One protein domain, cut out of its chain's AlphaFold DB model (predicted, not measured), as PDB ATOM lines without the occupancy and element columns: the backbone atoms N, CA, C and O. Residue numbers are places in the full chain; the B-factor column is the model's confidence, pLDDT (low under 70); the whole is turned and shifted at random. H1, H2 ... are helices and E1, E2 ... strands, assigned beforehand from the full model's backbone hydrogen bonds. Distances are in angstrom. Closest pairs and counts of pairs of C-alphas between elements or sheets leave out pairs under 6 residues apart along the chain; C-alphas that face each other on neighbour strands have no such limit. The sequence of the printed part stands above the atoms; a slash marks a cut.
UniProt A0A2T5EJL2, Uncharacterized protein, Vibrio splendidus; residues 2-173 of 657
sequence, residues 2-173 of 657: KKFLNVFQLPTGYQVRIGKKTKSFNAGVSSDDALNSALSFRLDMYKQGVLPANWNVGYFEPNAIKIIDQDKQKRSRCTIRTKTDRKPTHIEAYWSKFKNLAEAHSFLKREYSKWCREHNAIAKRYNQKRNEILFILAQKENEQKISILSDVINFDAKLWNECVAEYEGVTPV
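Overview. This is residues 2 to 173 of the 657 residues of an uncharacterized protein of Vibrio splendidus (UniProt A0A2T5EJL2). One very long helix, H2, makes the long axis, with a small head at each end: near its beginning it packs on the three-stranded sheet E4 E5 E6, and near its end it touches H1, which covers one face of a second three-stranded sheet, E1 E2 E3. The two sheets lie far apart, joined by the long link of residues 48 to 66, and the short helix H3 packs at a slant on H2 between the heads. The 172 printed residues hold three named helices and six named strands in the order E1 E2 E3 H1 E4 E5 E6 H2 H3, both sheets antiparallel, in the mixed class. The whole is loose, with a radius of gyration of the C-alphas of 22.1 A and spans of 76 by 38 by 23 A, only just a rod.

Along the chain. E1, residues 7 to 10, begins with C-alpha 7 at (-10.634, 13.027, -31.133). E2, residues 13 to 18, and E3, residues 21 to 26, each measure 17.0 A. H1, residues 31 to 47, measures 24.6 A. E4 holds residues 67 to 70; E5, residues 75 to 81, and E6, residues 88 to 94, each measure 19.3 A. H2, residues 101 to 144, runs 62.7 A from C-alpha 101 at (14.514, -17.073, 4.849) to C-alpha 144 at (-3.624, 25.897, -37.028). H3, residues 157 to 168, measures 16.0 A.

Arrangement. E1 E2 E3 form a meander, each strand the antiparallel neighbour of the one before, with N 8 and O 15 at 2.8 A and N 16 and O 23 at 2.8 A. H1 is on one face of this sheet, making two layers, at a height over the sheet of 8.8 A; its closest C-alphas to E2 are Ala 38 and Val 16, 6.2 A. E4 E5 E6 form a second meander, only just strongly twisted, with N 68 and O 77 at 2.8 A and N 76 and O 93 at 2.8 A. H2 is on one face of it, again two layers, at a height of 7.4 A, along the strands; the closest C-alphas of H2 and E6 are Ala 104 and Ala 93, 5.7 A. With residues 131 to 142 alone H2 touches H1, closest at the C-alphas of Phe 135 and Tyr 46, 5.3 A, opposite ways at a tilt of 35.3 degrees, only just steep. With residues 121 to 130 alone it touches H3, closest at the C-alphas of Tyr 126 and Cys 163, 5.8 A, at a steep tilt of 57 degrees. In H1, H2 and H3 every O i to N i+4 pair is within hydrogen-bond range.

Size, cuts and confidence. The two C-alphas farthest apart, those of Val 29 and Lys 99, are 76.5 A apart. The printed part has no cut. The links H1 to E4 and H2 to H3 are long. Mean pLDDT of the printed part is 80.6; 26 residues are under 70, among them 145 to 154 and 169 to 173.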
ATOM      1  N   LYS A   2      -8.991  14.730 -41.923       52.59
ATOM      2  CA  LYS A   2      -7.863  14.875 -40.987       52.59
ATOM      3  C   LYS A   2      -8.203  14.125 -39.694       52.59
ATOM      4  O   LYS A   2      -9.188  14.452 -39.041       52.59
ATOM      5  N   LYS A   3      -7.431  13.093 -39.357       65.88
ATOM      6  CA  LYS A   3      -7.662  12.266 -38.171       65.88
ATOM      7  C   LYS A   3      -6.895  12.852 -36.990       65.88
ATOM      8  O   LYS A   3      -5.694  12.661 -36.891       65.88
ATOM      9  N   PHE A   4      -7.596  13.567 -36.117       70.88
ATOM     10  CA  PHE A   4      -7.009  14.130 -34.905       70.88
ATOM     11  C   PHE A   4      -6.907  13.065 -33.814       70.88
ATOM     12  O   PHE A   4      -7.877  12.385 -33.470       70.88
ATOM     13  N   LEU A   5      -5.727  12.922 -33.229       75.12
ATOM     14  CA  LEU A   5      -5.477  11.901 -32.224       75.12
ATOM     15  C   LEU A   5      -6.296  12.132 -30.944       75.12
ATOM     16  O   LEU A   5      -6.338  13.249 -30.421       75.12
ATOM     17  N   ASN A   6      -6.917  11.064 -30.426       77.81
ATOM     18  CA  ASN A   6      -7.851  11.067 -29.287       77.81
ATOM     19  C   ASN A   6      -9.147  11.875 -29.499       77.81
ATOM     20  O   ASN A   6      -9.925  12.028 -28.553       77.81
ATOM     21  N   VAL A   7      -9.400  12.350 -30.723       84.44
ATOM     22  CA  VAL A   7     -10.634  13.027 -31.133       84.44
ATOM     23  C   VAL A   7     -11.293  12.196 -32.232       84.44
ATOM     24  O   VAL A   7     -10.819  12.101 -33.358       84.44
ATOM     25  N   PHE A   8     -12.397  11.551 -31.888       83.94
ATOM     26  CA  PHE A   8     -13.126  10.636 -32.750       83.94
ATOM     27  C   PHE A   8     -14.293  11.373 -33.392       83.94
ATOM     28  O   PHE A   8     -15.146  11.918 -32.694       83.94
ATOM     29  N   GLN A   9     -14.340  11.383 -34.719       82.56
ATOM     30  CA  GLN A   9     -15.496  11.891 -35.442       82.56
ATOM     31  C   GLN A   9     -16.642  10.875 -35.351       82.56
ATOM     32  O   GLN A   9     -16.449   9.685 -35.606       82.56
ATOM     33  N   LEU A  10     -17.824  11.346 -34.967       82.00
ATOM     34  CA  LEU A  10     -19.064  10.579 -34.891       82.00
ATOM     35  C   LEU A  10     -20.077  11.154 -35.896       82.00
ATOM     36  O   LEU A  10     -19.977  12.331 -36.242       82.00
ATOM     37  N   PRO A  11     -21.097  10.385 -36.322       77.81
ATOM     38  CA  PRO A  11     -22.148  10.902 -37.205       77.81
ATOM     39  C   PRO A  11     -22.859  12.150 -36.658       77.81
ATOM     40  O   PRO A  11     -23.340  12.973 -37.424       77.81
ATOM     41  N   THR A  12     -22.901  12.305 -35.331       76.56
ATOM     42  CA  THR A  12     -23.573  13.408 -34.633       76.56
ATOM     43  C   THR A  12     -22.626  14.523 -34.163       76.56
ATOM     44  O   THR A  12     -23.091  15.480 -33.546       76.56
ATOM     45  N   GLY A  13     -21.313  14.435 -34.429       84.50
ATOM     46  CA  GLY A  13     -20.325  15.434 -33.999       84.50
ATOM     47  C   GLY A  13     -18.938  14.852 -33.704       84.50
ATOM     48  O   GLY A  13     -18.408  14.064 -34.482       84.50
ATOM     49  N   TYR A  14     -18.329  15.227 -32.579       86.06
ATOM     50  CA  TYR A  14     -16.998  14.765 -32.167       86.06
ATOM     51  C   TYR A  14     -17.003  14.226 -30.742       86.06
ATOM     52  O   TYR A  14     -17.740  14.694 -29.881       86.06
ATOM     53  N   GLN A  15     -16.137  13.262 -30.454       87.56
ATOM     54  CA  GLN A  15     -15.923  12.754 -29.108       87.56
ATOM     55  C   GLN A  15     -14.440  12.708 -28.785       87.56
ATOM     56  O   GLN A  15     -13.652  12.106 -29.504       87.56
ATOM     57  N   VAL A  16     -14.059  13.292 -27.657       86.19
ATOM     58  CA  VAL A  16     -12.687  13.263 -27.156       86.19
ATOM     59  C   VAL A  16     -12.580  12.190 -26.081       86.19
ATOM     60  O   VAL A  16     -13.388  12.180 -25.149       86.19
ATOM     61  N   ARG A  17     -11.591  11.293 -26.188       85.19
ATOM     62  CA  ARG A  17     -11.306  10.261 -25.173       85.19
ATOM     63  C   ARG A  17      -9.835  10.302 -24.781       85.19
ATOM     64  O   ARG A  17      -8.977   9.957 -25.586       85.19
ATOM     65  N   ILE A  18      -9.538  10.694 -23.543       82.12
ATOM     66  CA  ILE A  18      -8.167  10.783 -23.020       82.12
ATOM     67  C   ILE A  18      -8.131  10.136 -21.636       82.12
ATOM     68  O   ILE A  18      -8.745  10.611 -20.677       82.12
ATOM     69  N   GLY A  19      -7.423   9.010 -21.533       76.06
ATOM     70  CA  GLY A  19      -7.372   8.223 -20.303       76.06
ATOM     71  C   GLY A  19      -8.765   7.711 -19.926       76.06
ATOM     72  O   GLY A  19      -9.402   7.018 -20.713       76.06
ATOM     73  N   LYS A  20      -9.243   8.065 -18.727       78.50
ATOM     74  CA  LYS A  20     -10.609   7.749 -18.261       78.50
ATOM     75  C   LYS A  20     -11.633   8.854 -18.564       78.50
ATOM     76  O   LYS A  20     -12.817   8.656 -18.314       78.50
ATOM     77  N   LYS A  21     -11.207  10.018 -19.070       81.38
ATOM     78  CA  LYS A  21     -12.098  11.155 -19.340       81.38
ATOM     79  C   LYS A  21     -12.603  11.096 -20.781       81.38
ATOM     80  O   LYS A  21     -11.814  11.027 -21.721       81.38
ATOM     81  N   THR A  22     -13.925  11.135 -20.940       87.44
ATOM     82  CA  THR A  22     -14.607  11.135 -22.241       87.44
ATOM     83  C   THR A  22     -15.620  12.273 -22.284       87.44
ATOM     84  O   THR A  22     -16.374  12.443 -21.329       87.44
ATOM     85  N   LYS A  23     -15.655  13.043 -23.377       89.19
ATOM     86  CA  LYS A  23     -16.658  14.095 -23.604       89.19
ATOM     87  C   LYS A  23     -17.062  14.138 -25.076       89.19
ATOM     88  O   LYS A  23     -16.200  14.048 -25.947       89.19
ATOM     89  N   SER A  24     -18.360  14.266 -25.337       88.19
ATOM     90  CA  SER A  24     -18.923  14.386 -26.687       88.19
ATOM     91  C   SER A  24     -19.375  15.823 -26.960       88.19
ATOM     92  O   SER A  24     -19.821  16.518 -26.048       88.19
ATOM     93  N   PHE A  25     -19.264  16.245 -28.214       85.44
ATOM     94  CA  PHE A  25     -19.601  17.566 -28.738       85.44
ATOM     95  C   PHE A  25     -20.506  17.365 -29.952       85.44
ATOM     96  O   PHE A  25     -20.075  16.781 -30.945       85.44
ATOM     97  N   ASN A  26     -21.760  17.803 -29.865       81.50
ATOM     98  CA  ASN A  26     -22.731  17.628 -30.945       81.50
ATOM     99  C   ASN A  26     -22.537  18.706 -32.021       81.50
ATOM    100  O   ASN A  26     -22.308  19.869 -31.695       81.50
ATOM    101  N   ALA A  27     -22.661  18.335 -33.294       64.88
ATOM    102  CA  ALA A  27     -22.597  19.264 -34.421       64.88
ATOM    103  C   ALA A  27     -23.958  19.953 -34.634       64.88
ATOM    104  O   ALA A  27     -24.709  19.611 -35.543       64.88
ATOM    105  N   GLY A  28     -24.304  20.899 -33.761       56.62
ATOM    106  CA  GLY A  28     -25.429  21.806 -33.984       56.62
ATOM    107  C   GLY A  28     -24.983  23.017 -34.805       56.62
ATOM    108  O   GLY A  28     -24.213  23.828 -34.311       56.62
ATOM    109  N   VAL A  29     -25.480  23.128 -36.040       52.09
ATOM    110  CA  VAL A  29     -25.383  24.270 -36.984       52.09
ATOM    111  C   VAL A  29     -24.006  24.552 -37.628       52.09
ATOM    112  O   VAL A  29     -23.987  25.006 -38.767       52.09
ATOM    113  N   SER A  30     -22.863  24.182 -37.037       59.25
ATOM    114  CA  SER A  30     -21.552  24.244 -37.724       59.25
ATOM    115  C   SER A  30     -20.603  23.124 -37.281       59.25
ATOM    116  O   SER A  30     -20.333  22.946 -36.091       59.25
ATOM    117  N   SER A  31     -20.073  22.350 -38.237       61.31
ATOM    118  CA  SER A  31     -19.102  21.274 -37.967       61.31
ATOM    119  C   SER A  31     -17.780  21.790 -37.400       61.31
ATOM    120  O   SER A  31     -17.091  21.058 -36.684       61.31
ATOM    121  N   ASP A  32     -17.433  23.040 -37.706       65.50
ATOM    122  CA  ASP A  32     -16.170  23.653 -37.306       65.50
ATOM    123  C   ASP A  32     -16.182  24.050 -35.827       65.50
ATOM    124  O   ASP A  32     -15.176  23.878 -35.140       65.50
ATOM    125  N   ASP A  33     -17.328  24.478 -35.295       76.25
ATOM    126  CA  ASP A  33     -17.466  24.862 -33.883       76.25
ATOM    127  C   ASP A  33     -17.398  23.650 -32.950       76.25
ATOM    128  O   ASP A  33     -16.770  23.692 -31.884       76.25
ATOM    129  N   ALA A  34     -17.977  22.527 -33.382       80.44
ATOM    130  CA  ALA A  34     -17.889  21.263 -32.662       80.44
ATOM    131  C   ALA A  34     -16.449  20.718 -32.639       80.44
ATOM    132  O   ALA A  34     -16.004  20.207 -31.606       80.44
ATOM    133  N   LEU A  35     -15.700  20.865 -33.740       83.44
ATOM    134  CA  LEU A  35     -14.289  20.475 -33.798       83.44
ATOM    135  C   LEU A  35     -13.422  21.387 -32.920       83.44
ATOM    136  O   LEU A  35     -12.632  20.879 -32.127       83.44
ATOM    137  N   ASN A  36     -13.598  22.711 -32.999       84.44
ATOM    138  CA  ASN A  36     -12.854  23.671 -32.172       84.44
ATOM    139  C   ASN A  36     -13.076  23.404 -30.675       84.44
ATOM    140  O   ASN A  36     -12.125  23.389 -29.890       84.44
ATOM    141  N   SER A  37     -14.319  23.114 -30.285       85.56
ATOM    142  CA  SER A  37     -14.672  22.746 -28.909       85.56
ATOM    143  C   SER A  37     -14.007  21.437 -28.465       85.56
ATOM    144  O   SER A  37     -13.520  21.334 -27.336       85.56
ATOM    145  N   ALA A  38     -13.934  20.442 -29.355       87.12
ATOM    146  CA  ALA A  38     -13.265  19.173 -29.087       87.12
ATOM    147  C   ALA A  38     -11.738  19.332 -28.947       87.12
ATOM    148  O   ALA A  38     -11.138  18.784 -28.017       87.12
ATOM    149  N   LEU A  39     -11.102  20.106 -29.831       87.50
ATOM    150  CA  LEU A  39      -9.663  20.383 -29.769       87.50
ATOM    151  C   LEU A  39      -9.301  21.191 -28.516       87.50
ATOM    152  O   LEU A  39      -8.350  20.822 -27.822       87.50
ATOM    153  N   SER A  40     -10.113  22.192 -28.168       88.25
ATOM    154  CA  SER A  40      -9.937  23.008 -26.960       88.25
ATOM    155  C   SER A  40     -10.071  22.169 -25.688       88.25
ATOM    156  O   SER A  40      -9.230  22.240 -24.797       88.25
ATOM    157  N   PHE A  41     -11.057  21.270 -25.629       88.69
ATOM    158  CA  PHE A  41     -11.202  20.360 -24.493       88.69
ATOM    159  C   PHE A  41     -10.014  19.402 -24.341       88.69
ATOM    160  O   PHE A  41      -9.572  19.139 -23.224       88.69
ATOM    161  N   ARG A  42      -9.466  18.872 -25.442       88.12
ATOM    162  CA  ARG A  42      -8.245  18.049 -25.386       88.12
ATOM    163  C   ARG A  42      -7.045  18.852 -24.888       88.12
ATOM    164  O   ARG A  42      -6.279  18.329 -24.080       88.12
ATOM    165  N   LEU A  43      -6.899  20.099 -25.335       87.75
ATOM    166  CA  LEU A  43      -5.858  21.002 -24.851       87.75
ATOM    167  C   LEU A  43      -5.979  21.224 -23.335       87.75
ATOM    168  O   LEU A  43      -4.988  21.083 -22.618       87.75
ATOM    169  N   ASP A  44      -7.193  21.450 -22.830       88.62
ATOM    170  CA  ASP A  44      -7.460  21.575 -21.392       88.62
ATOM    171  C   ASP A  44      -7.124  20.297 -20.613       88.62
ATOM    172  O   ASP A  44      -6.629  20.361 -19.486       88.62
ATOM    173  N   MET A  45      -7.356  19.116 -21.196       88.06
ATOM    174  CA  MET A  45      -6.981  17.847 -20.565       88.06
ATOM    175  C   MET A  45      -5.462  17.701 -20.429       88.06
ATOM    176  O   MET A  45      -4.995  17.293 -19.364       88.06
ATOM    177  N   TYR A  46      -4.684  18.084 -21.445       87.62
ATOM    178  CA  TYR A  46      -3.220  18.107 -21.332       87.62
ATOM    179  C   TYR A  46      -2.734  19.205 -20.382       87.62
ATOM    180  O   TYR A  46      -1.822  18.968 -19.597       87.62
ATOM    181  N   LYS A  47      -3.400  20.364 -20.335       86.81
ATOM    182  CA  LYS A  47      -3.124  21.402 -19.328       86.81
ATOM    183  C   LYS A  47      -3.302  20.881 -17.895       86.81
ATOM    184  O   LYS A  47      -2.566  21.269 -16.996       86.81
ATOM    185  N   GLN A  48      -4.246  19.963 -17.687       85.31
ATOM    186  CA  GLN A  48      -4.491  19.285 -16.408       85.31
ATOM    187  C   GLN A  48      -3.572  18.073 -16.149       85.31
ATOM    188  O   GLN A  48      -3.735  17.400 -15.131       85.31
ATOM    189  N   GLY A  49      -2.637  17.750 -17.048       82.56
ATOM    190  CA  GLY A  49      -1.732  16.605 -16.894       82.56
ATOM    191  C   GLY A  49      -2.351  15.244 -17.231       82.56
ATOM    192  O   GLY A  49      -1.829  14.205 -16.820       82.56
ATOM    193  N   VAL A  50      -3.490  15.214 -17.930       83.19
ATOM    194  CA  VAL A  50      -4.206  13.972 -18.237       83.19
ATOM    195  C   VAL A  50      -3.644  13.345 -19.511       83.19
ATOM    196  O   VAL A  50      -3.966  13.755 -20.624       83.19
ATOM    197  N   LEU A  51      -2.847  12.290 -19.346       80.88
ATOM    198  CA  LEU A  51      -2.319  11.486 -20.450       80.88
ATOM    199  C   LEU A  51      -3.258  10.321 -20.833       80.88
ATOM    200  O   LEU A  51      -3.942   9.760 -19.969       80.88
ATOM    201  N   PRO A  52      -3.264   9.877 -22.105       77.25
ATOM    202  CA  PRO A  52      -3.893   8.623 -22.515       77.25
ATOM    203  C   PRO A  52      -3.338   7.408 -21.757       77.25
ATOM    204  O   PRO A  52      -2.153   7.345 -21.431       77.25
ATOM    205  N   ALA A  53      -4.185   6.401 -21.513       67.12
ATOM    206  CA  ALA A  53      -3.855   5.255 -20.656       67.12
ATOM    207  C   ALA A  53      -2.624   4.453 -21.124       67.12
ATOM    208  O   ALA A  53      -1.863   3.968 -20.293       67.12
ATOM    209  N   ASN A  54      -2.386   4.370 -22.436       66.75
ATOM    210  CA  ASN A  54      -1.248   3.639 -23.011       66.75
ATOM    211  C   ASN A  54       0.039   4.476 -23.093       66.75
ATOM    212  O   ASN A  54       1.067   3.981 -23.547       66.75
ATOM    213  N   TRP A  55      -0.022   5.753 -22.711       76.06
ATOM    214  CA  TRP A  55       1.079   6.713 -22.837       76.06
ATOM    215  C   TRP A  55       1.664   7.125 -21.489       76.06
ATOM    216  O   TRP A  55       2.757   7.685 -21.431       76.06
ATOM    217  N   ASN A  56       0.941   6.824 -20.414       80.81
ATOM    218  CA  ASN A  56       1.370   7.032 -19.045       80.81
ATOM    219  C   ASN A  56       2.222   5.845 -18.567       80.81
ATOM    220  O   ASN A  56       1.827   4.681 -18.678       80.81
ATOM    221  N   VAL A  57       3.390   6.133 -17.998       86.88
ATOM    222  CA  VAL A  57       4.180   5.137 -17.279       86.88
ATOM    223  C   VAL A  57       3.580   4.913 -15.895       86.88
ATOM    224  O   VAL A  57       3.611   5.798 -15.045       86.88
ATOM    225  N   GLY A  58       3.067   3.701 -15.668       86.12
ATOM    226  CA  GLY A  58       2.503   3.298 -14.381       86.12
ATOM    227  C   GLY A  58       3.522   3.281 -13.236       86.12
ATOM    228  O   GLY A  58       4.709   2.992 -13.436       86.12
ATOM    229  N   TYR A  59       3.015   3.557 -12.036       88.19
ATOM    230  CA  TYR A  59       3.756   3.513 -10.780       88.19
ATOM    231  C   TYR A  59       3.674   2.131 -10.126       88.19
ATOM    232  O   TYR A  59       2.721   1.382 -10.343       88.19
ATOM    233  N   PHE A  60       4.667   1.816  -9.300       89.19
ATOM    234  CA  PHE A  60       4.704   0.603  -8.489       89.19
ATOM    235  C   PHE A  60       4.586   0.939  -7.007       89.19
ATOM    236  O   PHE A  60       5.232   1.865  -6.516       89.19
ATOM    237  N   GLU A  61       3.793   0.159  -6.282       87.88
ATOM    238  CA  GLU A  61       3.663   0.299  -4.835       87.88
ATOM    239  C   GLU A  61       4.733  -0.532  -4.113       87.88
ATOM    240  O   GLU A  61       4.833  -1.735  -4.378       87.88
ATOM    241  N   PRO A  62       5.494   0.051  -3.163       82.69
ATOM    242  CA  PRO A  62       6.532  -0.668  -2.418       82.69
ATOM    243  C   PRO A  62       6.033  -1.924  -1.688       82.69
ATOM    244  O   PRO A  62       6.780  -2.889  -1.541       82.69
ATOM    245  N   ASN A  63       4.767  -1.926  -1.260       80.56
ATOM    246  CA  ASN A  63       4.171  -3.011  -0.478       80.56
ATOM    247  C   ASN A  63       3.542  -4.117  -1.343       80.56
ATOM    248  O   ASN A  63       3.236  -5.187  -0.827       80.56
ATOM    249  N   ALA A  64       3.394  -3.904  -2.654       82.81
ATOM    250  CA  ALA A  64       2.791  -4.866  -3.581       82.81
ATOM    251  C   ALA A  64       3.789  -5.921  -4.109       82.81
ATOM    252  O   ALA A  64       3.551  -6.562  -5.137       82.81
ATOM    253  N   ILE A  65       4.932  -6.088  -3.437       89.25
ATOM    254  CA  ILE A  65       5.969  -7.046  -3.820       89.25
ATOM    255  C   ILE A  65       5.437  -8.483  -3.791       89.25
ATOM    256  O   ILE A  65       4.876  -8.948  -2.800       89.25
ATOM    257  N   LYS A  66       5.686  -9.222  -4.874       89.75
ATOM    258  CA  LYS A  66       5.489 -10.673  -4.932       89.75
ATOM    259  C   LYS A  66       6.847 -11.359  -4.879       89.75
ATOM    260  O   LYS A  66       7.637 -11.231  -5.815       89.75
ATOM    261  N   ILE A  67       7.112 -12.058  -3.778       90.50
ATOM    262  CA  ILE A  67       8.311 -12.880  -3.598       90.50
ATOM    263  C   ILE A  67       7.962 -14.318  -3.979       90.50
ATOM    264  O   ILE A  67       6.940 -14.845  -3.550       90.50
ATOM    265  N   ILE A  68       8.801 -14.928  -4.814       92.19
ATOM    266  CA  ILE A  68       8.691 -16.323  -5.234       92.19
ATOM    267  C   ILE A  68       9.914 -17.065  -4.704       92.19
ATOM    268  O   ILE A  68      11.041 -16.756  -5.097       92.19
ATOM    269  N   ASP A  69       9.676 -18.050  -3.847       91.12
ATOM    270  CA  ASP A  69      10.704 -18.938  -3.313       91.12
ATOM    271  C   ASP A  69      10.955 -20.110  -4.274       91.12
ATOM    272  O   ASP A  69      10.032 -20.669  -4.866       91.12
ATOM    273  N   GLN A  70      12.227 -20.440  -4.497       85.75
ATOM    274  CA  GLN A  70      12.676 -21.491  -5.407       85.75
ATOM    275  C   GLN A  70      13.568 -22.486  -4.663       85.75
ATOM    276  O   GLN A  70      14.799 -22.419  -4.726       85.75
ATOM    277  N   ASP A  71      12.935 -23.455  -4.005       80.75
ATOM    278  CA  ASP A  71      13.584 -24.427  -3.116       80.75
ATOM    279  C   ASP A  71      14.732 -25.199  -3.771       80.75
ATOM    280  O   ASP A  71      15.786 -25.389  -3.161       80.75
ATOM    281  N   LYS A  72      14.557 -25.602  -5.038       77.75
ATOM    282  CA  LYS A  72      15.575 -26.341  -5.809       77.75
ATOM    283  C   LYS A  72      16.853 -25.534  -6.026       77.75
ATOM    284  O   LYS A  72      17.935 -26.099  -6.073       77.75
ATOM    285  N   GLN A  73      16.718 -24.220  -6.175       71.88
ATOM    286  CA  GLN A  73      17.824 -23.297  -6.438       71.88
ATOM    287  C   GLN A  73      18.266 -22.560  -5.166       71.88
ATOM    288  O   GLN A  73      19.140 -21.699  -5.240       71.88
ATOM    289  N   LYS A  74      17.656 -22.890  -4.015       82.75
ATOM    290  CA  LYS A  74      17.894 -22.271  -2.705       82.75
ATOM    291  C   LYS A  74      17.941 -20.741  -2.796       82.75
ATOM    292  O   LYS A  74      18.878 -20.106  -2.309       82.75
ATOM    293  N   ARG A  75      16.944 -20.148  -3.462       86.38
ATOM    294  CA  ARG A  75      16.842 -18.694  -3.656       86.38
ATOM    295  C   ARG A  75      15.401 -18.202  -3.660       86.38
ATOM    296  O   ARG A  75      14.496 -18.923  -4.057       86.38
ATOM    297  N   SER A  76      15.218 -16.945  -3.291       89.50
ATOM    298  CA  SER A  76      13.968 -16.192  -3.398       89.50
ATOM    299  C   SER A  76      14.134 -15.094  -4.441       89.50
ATOM    300  O   SER A  76      15.224 -14.540  -4.572       89.50
ATOM    301  N   ARG A  77      13.083 -14.736  -5.178       90.56
ATOM    302  CA  ARG A  77      13.156 -13.649  -6.166       90.56
ATOM    303  C   ARG A  77      11.907 -12.786  -6.209       90.56
ATOM    304  O   ARG A  77      10.806 -13.281  -5.983       90.56
ATOM    305  N   CYS A  78      12.065 -11.518  -6.572       91.12
ATOM    306  CA  CYS A  78      10.961 -10.630  -6.939       91.12
ATOM    307  C   CYS A  78      11.188 -10.046  -8.341       91.12
ATOM    308  O   CYS A  78      12.321  -9.941  -8.806       91.12
ATOM    309  N   THR A  79      10.104  -9.720  -9.048       91.06
ATOM    310  CA  THR A  79      10.172  -9.188 -10.422       91.06
ATOM    311  C   THR A  79      10.174  -7.664 -10.402       91.06
ATOM    312  O   THR A  79       9.337  -7.058  -9.739       91.06
ATOM    313  N   ILE A  80      11.079  -7.059 -11.166       89.06
ATOM    314  CA  ILE A  80      11.222  -5.612 -11.370       89.06
ATOM    315  C   ILE A  80      11.341  -5.305 -12.871       89.06
ATOM    316  O   ILE A  80      11.344  -6.219 -13.697       89.06
ATOM    317  N   ARG A  81      11.450  -4.027 -13.251       84.38
ATOM    318  CA  ARG A  81      11.791  -3.615 -14.624       84.38
ATOM    319  C   ARG A  81      13.142  -2.908 -14.662       84.38
ATOM    320  O   ARG A  81      13.450  -2.117 -13.774       84.38
ATOM    321  N   THR A  82      13.930  -3.193 -15.691       80.81
ATOM    322  CA  THR A  82      15.211  -2.521 -15.963       80.81
ATOM    323  C   THR A  82      15.011  -1.031 -16.266       80.81
ATOM    324  O   THR A  82      13.974  -0.621 -16.789       80.81
ATOM    325  N   LYS A  83      16.020  -0.203 -15.974       75.88
ATOM    326  CA  LYS A  83      15.991   1.228 -16.320       75.88
ATOM    327  C   LYS A  83      16.233   1.486 -17.810       75.88
ATOM    328  O   LYS A  83      15.700   2.451 -18.329       75.88
ATOM    329  N   THR A  84      16.976   0.621 -18.502       66.06
ATOM    330  CA  THR A  84      17.390   0.810 -19.904       66.06
ATOM    331  C   THR A  84      16.295   0.480 -20.917       66.06
ATOM    332  O   THR A  84      16.011   1.274 -21.805       66.06
ATOM    333  N   ASP A  85      15.663  -0.688 -20.797       72.50
ATOM    334  CA  ASP A  85      14.665  -1.167 -21.765       72.50
ATOM    335  C   ASP A  85      13.307  -1.514 -21.137       72.50
ATOM    336  O   ASP A  85      12.396  -1.977 -21.826       72.50
ATOM    337  N   ARG A  86      13.149  -1.277 -19.824       79.31
ATOM    338  CA  ARG A  86      11.933  -1.563 -19.043       79.31
ATOM    339  C   ARG A  86      11.440  -3.007 -19.161       79.31
ATOM    340  O   ARG A  86      10.262  -3.281 -18.866       79.31
ATOM    341  N   LYS A  87      12.318  -3.935 -19.559       81.44
ATOM    342  CA  LYS A  87      12.018  -5.364 -19.607       81.44
ATOM    343  C   LYS A  87      11.938  -5.939 -18.192       81.44
ATOM    344  O   LYS A  87      12.621  -5.449 -17.288       81.44
ATOM    345  N   PRO A  88      11.097  -6.965 -17.976       84.00
ATOM    346  CA  PRO A  88      11.062  -7.681 -16.711       84.00
ATOM    347  C   PRO A  88      12.429  -8.299 -16.393       84.00
ATOM    348  O   PRO A  88      13.007  -8.991 -17.226       84.00
ATOM    349  N   THR A  89      12.926  -8.062 -15.185       86.62
ATOM    350  CA  THR A  89      14.107  -8.721 -14.612       86.62
ATOM    351  C   THR A  89      13.830  -9.082 -13.150       86.62
ATOM    352  O   THR A  89      12.737  -8.813 -12.642       86.62
ATOM    353  N   HIS A  90      14.777  -9.721 -12.467       89.62
ATOM    354  CA  HIS A  90      14.594 -10.206 -11.103       89.62
ATOM    355  C   HIS A  90      15.662  -9.675 -10.148       89.62
ATOM    356  O   HIS A  90      16.840  -9.631 -10.488       89.62
ATOM    357  N   ILE A  91      15.242  -9.338  -8.927       87.31
ATOM    358  CA  ILE A  91      16.147  -9.247  -7.779       87.31
ATOM    359  C   ILE A  91      16.106 -10.607  -7.095       87.31
ATOM    360  O   ILE A  91      15.025 -11.107  -6.777       87.31
ATOM    361  N   GLU A  92      17.271 -11.213  -6.891       92.00
ATOM    362  CA  GLU A  92      17.401 -12.554  -6.326       92.00
ATOM    363  C   GLU A  92      18.128 -12.513  -4.976       92.00
ATOM    364  O   GLU A  92      19.129 -11.819  -4.805       92.00
ATOM    365  N   ALA A  93      17.636 -13.297  -4.023       89.44
ATOM    366  CA  ALA A  93      18.225 -13.515  -2.712       89.44
ATOM    367  C   ALA A  93      18.527 -15.007  -2.546       89.44
ATOM    368  O   ALA A  93      17.626 -15.817  -2.340       89.44
ATOM    369  N   TYR A  94      19.802 -15.378  -2.645       89.00
ATOM    370  CA  TYR A  94      20.256 -16.750  -2.409       89.00
ATOM    371  C   TYR A  94      20.293 -17.029  -0.913       89.00
ATOM    372  O   TYR A  94      20.965 -16.310  -0.177       89.00
ATOM    373  N   TRP A  95      19.608 -18.077  -0.461       86.69
ATOM    374  CA  TRP A  95      19.423 -18.368   0.963       86.69
ATOM    375  C   TRP A  95      20.741 -18.600   1.701       86.69
ATOM    376  O   TRP A  95      20.839 -18.263   2.870       86.69
ATOM    377  N   SER A  96      21.774 -19.092   1.008       83.25
ATOM    378  CA  SER A  96      23.120 -19.287   1.565       83.25
ATOM    379  C   SER A  96      23.800 -17.999   2.039       83.25
ATOM    380  O   SER A  96      24.748 -18.064   2.814       83.25
ATOM    381  N   LYS A  97      23.341 -16.831   1.575       82.06
ATOM    382  CA  LYS A  97      23.893 -15.520   1.943       82.06
ATOM    383  C   LYS A  97      23.163 -14.862   3.118       82.06
ATOM    384  O   LYS A  97      23.542 -13.762   3.510       82.06
ATOM    385  N   PHE A  98      22.130 -15.505   3.661       85.75
ATOM    386  CA  PHE A  98      21.296 -14.972   4.738       85.75
ATOM    387  C   PHE A  98      21.194 -15.985   5.873       85.75
ATOM    388  O   PHE A  98      21.278 -17.191   5.651       85.75
ATOM    389  N   LYS A  99      20.997 -15.509   7.104       80.75
ATOM    390  CA  LYS A  99      20.918 -16.397   8.273       80.75
ATOM    391  C   LYS A  99      19.651 -17.247   8.248       80.75
ATOM    392  O   LYS A  99      19.636 -18.350   8.781       80.75
ATOM    393  N   ASN A 100      18.580 -16.728   7.649       86.00
ATOM    394  CA  ASN A 100      17.311 -17.422   7.467       86.00
ATOM    395  C   ASN A 100      16.498 -16.815   6.305       86.00
ATOM    396  O   ASN A 100      16.829 -15.758   5.763       86.00
ATOM    397  N   LEU A 101      15.403 -17.488   5.939       85.75
ATOM    398  CA  LEU A 101      14.514 -17.073   4.849       85.75
ATOM    399  C   LEU A 101      13.849 -15.707   5.102       85.75
ATOM    400  O   LEU A 101      13.681 -14.920   4.172       85.75
ATOM    401  N   ALA A 102      13.519 -15.388   6.357       89.75
ATOM    402  CA  ALA A 102      12.891 -14.114   6.710       89.75
ATOM    403  C   ALA A 102      13.822 -12.915   6.448       89.75
ATOM    404  O   ALA A 102      13.371 -11.851   6.014       89.75
ATOM    405  N   GLU A 103      15.129 -13.088   6.646       88.50
ATOM    406  CA  GLU A 103      16.140 -12.078   6.333       88.50
ATOM    407  C   GLU A 103      16.311 -11.899   4.813       88.50
ATOM    408  O   GLU A 103      16.340 -10.766   4.330       88.50
ATOM    409  N   ALA A 104      16.301 -12.993   4.039       86.44
ATOM    410  CA  ALA A 104      16.278 -12.951   2.572       86.44
ATOM    411  C   ALA A 104      15.030 -12.229   2.027       86.44
ATOM    412  O   ALA A 104      15.127 -11.396   1.123       86.44
ATOM    413  N   HIS A 105      13.851 -12.485   2.600       90.94
ATOM    414  CA  HIS A 105      12.618 -11.779   2.232       90.94
ATOM    415  C   HIS A 105      12.671 -10.297   2.607       90.94
ATOM    416  O   HIS A 105      12.230  -9.448   1.833       90.94
ATOM    417  N   SER A 106      13.238  -9.971   3.769       90.81
ATOM    418  CA  SER A 106      13.417  -8.585   4.218       90.81
ATOM    419  C   SER A 106      14.380  -7.814   3.311       90.81
ATOM    420  O   SER A 106      14.113  -6.660   2.971       90.81
ATOM    421  N   PHE A 107      15.450  -8.464   2.846       91.06
ATOM    422  CA  PHE A 107      16.341  -7.929   1.819       91.06
ATOM    423  C   PHE A 107      15.576  -7.617   0.524       91.06
ATOM    424  O   PHE A 107      15.622  -6.481   0.053       91.06
ATOM    425  N   LEU A 108      14.799  -8.572  -0.006       90.62
ATOM    426  CA  LEU A 108      14.024  -8.363  -1.236       90.62
ATOM    427  C   LEU A 108      12.998  -7.234  -1.101       90.62
ATOM    428  O   LEU A 108      12.855  -6.431  -2.020       90.62
ATOM    429  N   LYS A 109      12.314  -7.131   0.046       91.75
ATOM    430  CA  LYS A 109      11.381  -6.030   0.339       91.75
ATOM    431  C   LYS A 109      12.081  -4.671   0.314       91.75
ATOM    432  O   LYS A 109      11.561  -3.725  -0.277       91.75
ATOM    433  N   ARG A 110      13.269  -4.569   0.919       91.62
ATOM    434  CA  ARG A 110      14.053  -3.326   0.949       91.62
ATOM    435  C   ARG A 110      14.532  -2.919  -0.443       91.62
ATOM    436  O   ARG A 110      14.338  -1.765  -0.827       91.62
ATOM    437  N   GLU A 111      15.114  -3.849  -1.197       89.81
ATOM    438  CA  GLU A 111      15.627  -3.567  -2.544       89.81
ATOM    439  C   GLU A 111      14.497  -3.248  -3.530       89.81
ATOM    440  O   GLU A 111      14.598  -2.295  -4.300       89.81
ATOM    441  N   TYR A 112      13.369  -3.957  -3.448       91.25
ATOM    442  CA  TYR A 112      12.182  -3.636  -4.240       91.25
ATOM    443  C   TYR A 112      11.620  -2.252  -3.891       91.25
ATOM    444  O   TYR A 112      11.308  -1.473  -4.784       91.25
ATOM    445  N   SER A 113      11.551  -1.896  -2.604       90.94
ATOM    446  CA  SER A 113      11.108  -0.565  -2.167       90.94
ATOM    447  C   SER A 113      12.036   0.552  -2.659       90.94
ATOM    448  O   SER A 113      11.577   1.633  -3.042       90.94
ATOM    449  N   LYS A 114      13.352   0.307  -2.686       90.19
ATOM    450  CA  LYS A 114      14.325   1.223  -3.294       90.19
ATOM    451  C   LYS A 114      14.063   1.375  -4.795       90.19
ATOM    452  O   LYS A 114      13.888   2.497  -5.264       90.19
ATOM    453  N   TRP A 115      13.925   0.263  -5.513       93.44
ATOM    454  CA  TRP A 115      13.603   0.267  -6.938       93.44
ATOM    455  C   TRP A 115      12.281   0.991  -7.246       93.44
ATOM    456  O   TRP A 115      12.240   1.808  -8.162       93.44
ATOM    457  N   CYS A 116      11.219   0.774  -6.460       90.06
ATOM    458  CA  CYS A 116       9.941   1.473  -6.623       90.06
ATOM    459  C   CYS A 116      10.103   2.990  -6.521       90.06
ATOM    460  O   CYS A 116       9.523   3.719  -7.324       90.06
ATOM    461  N   ARG A 117      10.889   3.478  -5.552       89.50
ATOM    462  CA  ARG A 117      11.146   4.918  -5.390       89.50
ATOM    463  C   ARG A 117      11.848   5.502  -6.612       89.50
ATOM    464  O   ARG A 117      11.411   6.532  -7.117       89.50
ATOM    465  N   GLU A 118      12.880   4.824  -7.104       87.62
ATOM    466  CA  GLU A 118      13.638   5.253  -8.284       87.62
ATOM    467  C   GLU A 118      12.776   5.226  -9.553       87.62
ATOM    468  O   GLU A 118      12.640   6.239 -10.239       87.62
ATOM    469  N   HIS A 119      12.120   4.095  -9.832       91.12
ATOM    470  CA  HIS A 119      11.245   3.941 -10.995       91.12
ATOM    471  C   HIS A 119      10.115   4.971 -10.985       91.12
ATOM    472  O   HIS A 119       9.853   5.596 -12.010       91.12
ATOM    473  N   ASN A 120       9.454   5.183  -9.843       92.06
ATOM    474  CA  ASN A 120       8.341   6.127  -9.758       92.06
ATOM    475  C   ASN A 120       8.797   7.578  -9.942       92.06
ATOM    476  O   ASN A 120       8.068   8.364 -10.545       92.06
ATOM    477  N   ALA A 121       9.990   7.936  -9.461       88.69
ATOM    478  CA  ALA A 121      10.546   9.269  -9.666       88.69
ATOM    479  C   ALA A 121      10.841   9.538 -11.151       88.69
ATOM    480  O   ALA A 121      10.452  10.585 -11.671       88.69
ATOM    481  N   ILE A 122      11.444   8.570 -11.849       89.19
ATOM    482  CA  ILE A 122      11.708   8.648 -13.295       89.19
ATOM    483  C   ILE A 122      10.388   8.681 -14.076       89.19
ATOM    484  O   ILE A 122      10.194   9.542 -14.931       89.19
ATOM    485  N   ALA A 123       9.446   7.794 -13.744       90.06
ATOM    486  CA  ALA A 123       8.122   7.746 -14.359       90.06
ATOM    487  C   ALA A 123       7.373   9.076 -14.214       90.06
ATOM    488  O   ALA A 123       6.786   9.552 -15.182       90.06
ATOM    489  N   LYS A 124       7.442   9.713 -13.037       91.00
ATOM    490  CA  LYS A 124       6.835  11.025 -12.798       91.00
ATOM    491  C   LYS A 124       7.402  12.083 -13.748       91.00
ATOM    492  O   LYS A 124       6.620  12.778 -14.391       91.00
ATOM    493  N   ARG A 125       8.732  12.166 -13.879       88.12
ATOM    494  CA  ARG A 125       9.404  13.123 -14.780       88.12
ATOM    495  C   ARG A 125       9.088  12.858 -16.249       88.12
ATOM    496  O   ARG A 125       8.727  13.781 -16.972       88.12
ATOM    497  N   TYR A 126       9.143  11.593 -16.665       91.19
ATOM    498  CA  TYR A 126       8.771  11.189 -18.019       91.19
ATOM    499  C   TYR A 126       7.337  11.603 -18.342       91.19
ATOM    500  O   TYR A 126       7.093  12.237 -19.364       91.19
ATOM    501  N   ASN A 127       6.386  11.301 -17.455       90.19
ATOM    502  CA  ASN A 127       4.985  11.657 -17.650       90.19
ATOM    503  C   ASN A 127       4.785  13.184 -17.713       90.19
ATOM    504  O   ASN A 127       3.982  13.647 -18.517       90.19
ATOM    505  N   GLN A 128       5.527  13.965 -16.920       88.25
ATOM    506  CA  GLN A 128       5.493  15.433 -16.961       88.25
ATOM    507  C   GLN A 128       5.975  15.975 -18.312       88.25
ATOM    508  O   GLN A 128       5.199  16.616 -19.019       88.25
ATOM    509  N   LYS A 129       7.197  15.629 -18.730       88.50
ATOM    510  CA  LYS A 129       7.756  16.074 -20.017       88.50
ATOM    511  C   LYS A 129       6.938  15.602 -21.210       88.50
ATOM    512  O   LYS A 129       6.707  16.335 -22.167       88.50
ATOM    513  N   ARG A 130       6.447  14.362 -21.151       87.38
ATOM    514  CA  ARG A 130       5.567  13.812 -22.181       87.38
ATOM    515  C   ARG A 130       4.283  14.630 -22.297       87.38
ATOM    516  O   ARG A 130       3.825  14.877 -23.410       87.38
ATOM    517  N   ASN A 131       3.712  15.050 -21.172       87.88
ATOM    518  CA  ASN A 131       2.530  15.897 -21.151       87.88
ATOM    519  C   ASN A 131       2.810  17.304 -21.701       87.88
ATOM    520  O   ASN A 131       1.990  17.814 -22.456       87.88
ATOM    521  N   GLU A 132       3.968  17.895 -21.402       87.44
ATOM    522  CA  GLU A 132       4.396  19.189 -21.963       87.44
ATOM    523  C   GLU A 132       4.525  19.136 -23.490       87.44
ATOM    524  O   GLU A 132       3.956  19.976 -24.187       87.44
ATOM    525  N   ILE A 133       5.177  18.099 -24.029       85.94
ATOM    526  CA  ILE A 133       5.290  17.887 -25.480       85.94
ATOM    527  C   ILE A 133       3.896  17.790 -26.116       85.94
ATOM    528  O   ILE A 133       3.619  18.432 -27.127       85.94
ATOM    529  N   LEU A 134       2.995  17.002 -25.522       85.06
ATOM    530  CA  LEU A 134       1.637  16.830 -26.043       85.06
ATOM    531  C   LEU A 134       0.795  18.098 -25.934       85.06
ATOM    532  O   LEU A 134       0.001  18.365 -26.833       85.06
ATOM    533  N   PHE A 135       0.979  18.876 -24.871       86.88
ATOM    534  CA  PHE A 135       0.331  20.167 -24.696       86.88
ATOM    535  C   PHE A 135       0.757  21.146 -25.795       86.88
ATOM    536  O   PHE A 135      -0.111  21.689 -26.475       86.88
ATOM    537  N   ILE A 136       2.063  21.292 -26.047       84.31
ATOM    538  CA  ILE A 136       2.598  22.172 -27.102       84.31
ATOM    539  C   ILE A 136       2.067  21.757 -28.479       84.31
ATOM    540  O   ILE A 136       1.640  22.598 -29.271       84.31
ATOM    541  N   LEU A 137       2.066  20.455 -28.778       83.81
ATOM    542  CA  LEU A 137       1.547  19.952 -30.050       83.81
ATOM    543  C   LEU A 137       0.038  20.187 -30.175       83.81
ATOM    544  O   LEU A 137      -0.412  20.678 -31.205       83.81
ATOM    545  N   ALA A 138      -0.743  19.900 -29.131       83.19
ATOM    546  CA  ALA A 138      -2.186  20.131 -29.135       83.19
ATOM    547  C   ALA A 138      -2.550  21.617 -29.237       83.19
ATOM    548  O   ALA A 138      -3.566  21.941 -29.846       83.19
ATOM    549  N   GLN A 139      -1.728  22.508 -28.676       84.94
ATOM    550  CA  GLN A 139      -1.891  23.952 -28.806       84.94
ATOM    551  C   GLN A 139      -1.727  24.377 -30.269       84.94
ATOM    552  O   GLN A 139      -2.627  25.006 -30.823       84.94
ATOM    553  N   LYS A 140      -0.647  23.931 -30.926       82.88
ATOM    554  CA  LYS A 140      -0.426  24.176 -32.360       82.88
ATOM    555  C   LYS A 140      -1.553  23.606 -33.226       82.88
ATOM    556  O   LYS A 140      -1.990  24.261 -34.166       82.88
ATOM    557  N   GLU A 141      -2.062  22.412 -32.906       81.81
ATOM    558  CA  GLU A 141      -3.212  21.833 -33.617       81.81
ATOM    559  C   GLU A 141      -4.491  22.663 -33.437       81.81
ATOM    560  O   GLU A 141      -5.262  22.800 -34.387       81.81
ATOM    561  N   ASN A 142      -4.723  23.213 -32.241       81.81
ATOM    562  CA  ASN A 142      -5.881  24.058 -31.950       81.81
ATOM    563  C   ASN A 142      -5.807  25.406 -32.693       81.81
ATOM    564  O   ASN A 142      -6.818  25.881 -33.197       81.81
ATOM    565  N   GLU A 143      -4.609  25.989 -32.801       81.44
ATOM    566  CA  GLU A 143      -4.359  27.258 -33.499       81.44
ATOM    567  C   GLU A 143      -4.429  27.107 -35.029       81.44
ATOM    568  O   GLU A 143      -5.057  27.912 -35.711       81.44
ATOM    569  N   GLN A 144      -3.808  26.059 -35.579       77.00
ATOM    570  CA  GLN A 144      -3.624  25.897 -37.028       77.00
ATOM    571  C   GLN A 144      -4.654  24.967 -37.688       77.00
ATOM    572  O   GLN A 144      -4.688  24.852 -38.914       77.00
ATOM    573  N   LYS A 145      -5.488  24.266 -36.906       69.50
ATOM    574  CA  LYS A 145      -6.493  23.295 -37.391       69.50
ATOM    575  C   LYS A 145      -5.901  22.231 -38.336       69.50
ATOM    576  O   LYS A 145      -6.528  21.769 -39.303       69.50
ATOM    577  N   ILE A 146      -4.662  21.826 -38.070       68.62
ATOM    578  CA  ILE A 146      -3.964  20.733 -38.756       68.62
ATOM    579  C   ILE A 146      -3.680  19.603 -37.771       68.62
ATOM    580  O   ILE A 146      -3.545  19.839 -36.577       68.62
ATOM    581  N   SER A 147      -3.611  18.374 -38.276       67.38
ATOM    582  CA  SER A 147      -3.253  17.210 -37.466       67.38
ATOM    583  C   SER A 147      -1.730  17.069 -37.451       67.38
ATOM    584  O   SER A 147      -1.138  16.732 -38.472       67.38
ATOM    585  N   ILE A 148      -1.113  17.356 -36.312       68.69
ATOM    586  CA  ILE A 148       0.328  17.307 -36.028       68.69
ATOM    587  C   ILE A 148       0.656  16.090 -35.146       68.69
ATOM    588  O   ILE A 148       1.713  15.478 -35.283       68.69
ATOM    589  N   LEU A 149      -0.251  15.709 -34.243       66.88
ATOM    590  CA  LEU A 149      -0.121  14.525 -33.401       66.88
ATOM    591  C   LEU A 149      -0.276  13.268 -34.269       66.88
ATOM    592  O   LEU A 149      -1.335  13.030 -34.848       66.88
ATOM    593  N   SER A 150       0.791  12.468 -34.373       57.62
ATOM    594  CA  SER A 150       0.815  11.271 -35.220       57.62
ATOM    595  C   SER A 150       0.056  10.091 -34.600       57.62
ATOM    596  O   SER A 150       0.032   9.898 -33.385       57.62
ATOM    597  N   ASP A 151      -0.519   9.241 -35.454       48.72
ATOM    598  CA  ASP A 151      -1.288   8.046 -35.071       48.72
ATOM    599  C   ASP A 151      -0.444   6.904 -34.462       48.72
ATOM    600  O   ASP A 151      -0.983   5.858 -34.095       48.72
ATOM    601  N   VAL A 152       0.879   7.067 -34.357       51.19
ATOM    602  CA  VAL A 152       1.804   6.009 -33.923       51.19
ATOM    603  C   VAL A 152       2.801   6.572 -32.924       51.19
ATOM    604  O   VAL A 152       3.998   6.650 -33.190       51.19
ATOM    605  N   ILE A 153       2.315   6.975 -31.753       57.34
ATOM    606  CA  ILE A 153       3.220   7.293 -30.654       57.34
ATOM    607  C   ILE A 153       3.215   6.149 -29.640       57.34
ATOM    608  O   ILE A 153       2.301   5.999 -28.828       57.34
ATOM    609  N   ASN A 154       4.258   5.328 -29.739       65.69
ATOM    610  CA  ASN A 154       4.625   4.320 -28.752       65.69
ATOM    611  C   ASN A 154       5.381   4.964 -27.576       65.69
ATOM    612  O   ASN A 154       5.629   6.168 -27.555       65.69
ATOM    613  N   PHE A 155       5.762   4.148 -26.592       72.75
ATOM    614  CA  PHE A 155       6.706   4.549 -25.552       72.75
ATOM    615  C   PHE A 155       7.963   5.188 -26.164       72.75
ATOM    616  O   PHE A 155       8.602   4.598 -27.037       72.75
ATOM    617  N   ASP A 156       8.306   6.385 -25.696       79.50
ATOM    618  CA  ASP A 156       9.436   7.154 -26.198       79.50
ATOM    619  C   ASP A 156      10.693   6.770 -25.416       79.50
ATOM    620  O   ASP A 156      10.970   7.293 -24.334       79.50
ATOM    621  N   ALA A 157      11.427   5.794 -25.949       78.19
ATOM    622  CA  ALA A 157      12.644   5.295 -25.321       78.19
ATOM    623  C   ALA A 157      13.714   6.389 -25.185       78.19
ATOM    624  O   ALA A 157      14.477   6.368 -24.222       78.19
ATOM    625  N   LYS A 158      13.747   7.358 -26.109       82.06
ATOM    626  CA  LYS A 158      14.700   8.468 -26.064       82.06
ATOM    627  C   LYS A 158      14.368   9.402 -24.901       82.06
ATOM    628  O   LYS A 158      15.214   9.596 -24.036       82.06
ATOM    629  N   LEU A 159      13.119   9.861 -24.813       83.81
ATOM    630  CA  LEU A 159      12.656  10.702 -23.703       83.81
ATOM    631  C   LEU A 159      12.783   9.991 -22.348       83.81
ATOM    632  O   LEU A 159      13.116  10.607 -21.340       83.81
ATOM    633  N   TRP A 160      12.535   8.679 -22.298       84.62
ATOM    634  CA  TRP A 160      12.757   7.900 -21.083       84.62
ATOM    635  C   TRP A 160      14.225   7.884 -20.672       84.62
ATOM    636  O   TRP A 160      14.515   8.137 -19.507       84.62
ATOM    637  N   ASN A 161      15.138   7.631 -21.610       79.38
ATOM    638  CA  ASN A 161      16.571   7.648 -21.336       79.38
ATOM    639  C   ASN A 161      17.041   9.035 -20.891       79.38
ATOM    640  O   ASN A 161      17.845   9.112 -19.974       79.38
ATOM    641  N   GLU A 162      16.496  10.115 -21.455       81.06
ATOM    642  CA  GLU A 162      16.740  11.482 -20.976       81.06
ATOM    643  C   GLU A 162      16.250  11.666 -19.532       81.06
ATOM    644  O   GLU A 162      16.982  12.186 -18.701       81.06
ATOM    645  N   CYS A 163      15.052  11.186 -19.183       82.38
ATOM    646  CA  CYS A 163      14.551  11.255 -17.805       82.38
ATOM    647  C   CYS A 163      15.341  10.382 -16.823       82.38
ATOM    648  O   CYS A 163      15.468  10.753 -15.656       82.38
ATOM    649  N   VAL A 164      15.839   9.221 -17.266       79.94
ATOM    650  CA  VAL A 164      16.754   8.373 -16.489       79.94
ATOM    651  C   VAL A 164      18.062   9.123 -16.275       79.94
ATOM    652  O   VAL A 164      18.484   9.260 -15.135       79.94
ATOM    653  N   ALA A 165      18.642   9.678 -17.338       73.31
ATOM    654  CA  ALA A 165      19.881  10.437 -17.290       73.31
ATOM    655  C   ALA A 165      19.739  11.659 -16.367       73.31
ATOM    656  O   ALA A 165      20.529  11.825 -15.452       73.31
ATOM    657  N   GLU A 166      18.655  12.428 -16.458       76.81
ATOM    658  CA  GLU A 166      18.365  13.543 -15.544       76.81
ATOM    659  C   GLU A 166      18.093  13.117 -14.100       76.81
ATOM    660  O   GLU A 166      18.337  13.877 -13.160       76.81
ATOM    661  N   TYR A 167      17.502  11.939 -13.888       77.38
ATOM    662  CA  TYR A 167      17.346  11.374 -12.545       77.38
ATOM    663  C   TYR A 167      18.692  10.952 -11.961       77.38
ATOM    664  O   TYR A 167      18.915  11.117 -10.765       77.38
ATOM    665  N   GLU A 168      19.583  10.458 -12.815       71.88
ATOM    666  CA  GLU A 168      20.922   9.991 -12.468       71.88
ATOM    667  C   GLU A 168      21.982  11.109 -12.527       71.88
ATOM    668  O   GLU A 168      23.113  10.883 -12.109       71.88
ATOM    669  N   GLY A 169      21.613  12.324 -12.961       51.78
ATOM    670  CA  GLY A 169      22.493  13.495 -13.050       51.78
ATOM    671  C   GLY A 169      23.465  13.480 -14.238       51.78
ATOM    672  O   GLY A 169      24.517  14.101 -14.164       51.78
ATOM    673  N   VAL A 170      23.136  12.760 -15.312       40.25
ATOM    674  CA  VAL A 170      23.942  12.591 -16.530       40.25
ATOM    675  C   VAL A 170      23.302  13.397 -17.668       40.25
ATOM    676  O   VAL A 170      22.129  13.204 -17.984       40.25
ATOM    677  N   THR A 171      24.032  14.317 -18.296       33.16
ATOM    678  CA  THR A 171      23.570  15.065 -19.479       33.16
ATOM    679  C   THR A 171      23.602  14.174 -20.734       33.16
ATOM    680  O   THR A 171      24.570  13.435 -20.925       33.16
ATOM    681  N   PRO A 172      22.582  14.198 -21.621       29.62
ATOM    682  CA  PRO A 172      22.621  13.427 -22.863       29.62
ATOM    683  C   PRO A 172      23.574  14.072 -23.882       29.62
ATOM    684  O   PRO A 172      23.424  15.245 -24.211       29.62
ATOM    685  N   VAL A 173      24.509  13.293 -24.434       27.48
ATOM    686  CA  VAL A 173      25.329  13.696 -25.591       27.48
ATOM    687  C   VAL A 173      24.461  13.627 -26.864       27.48
ATOM    688  O   VAL A 173      23.832  12.589 -27.099       27.48
TER     689      VAL A 173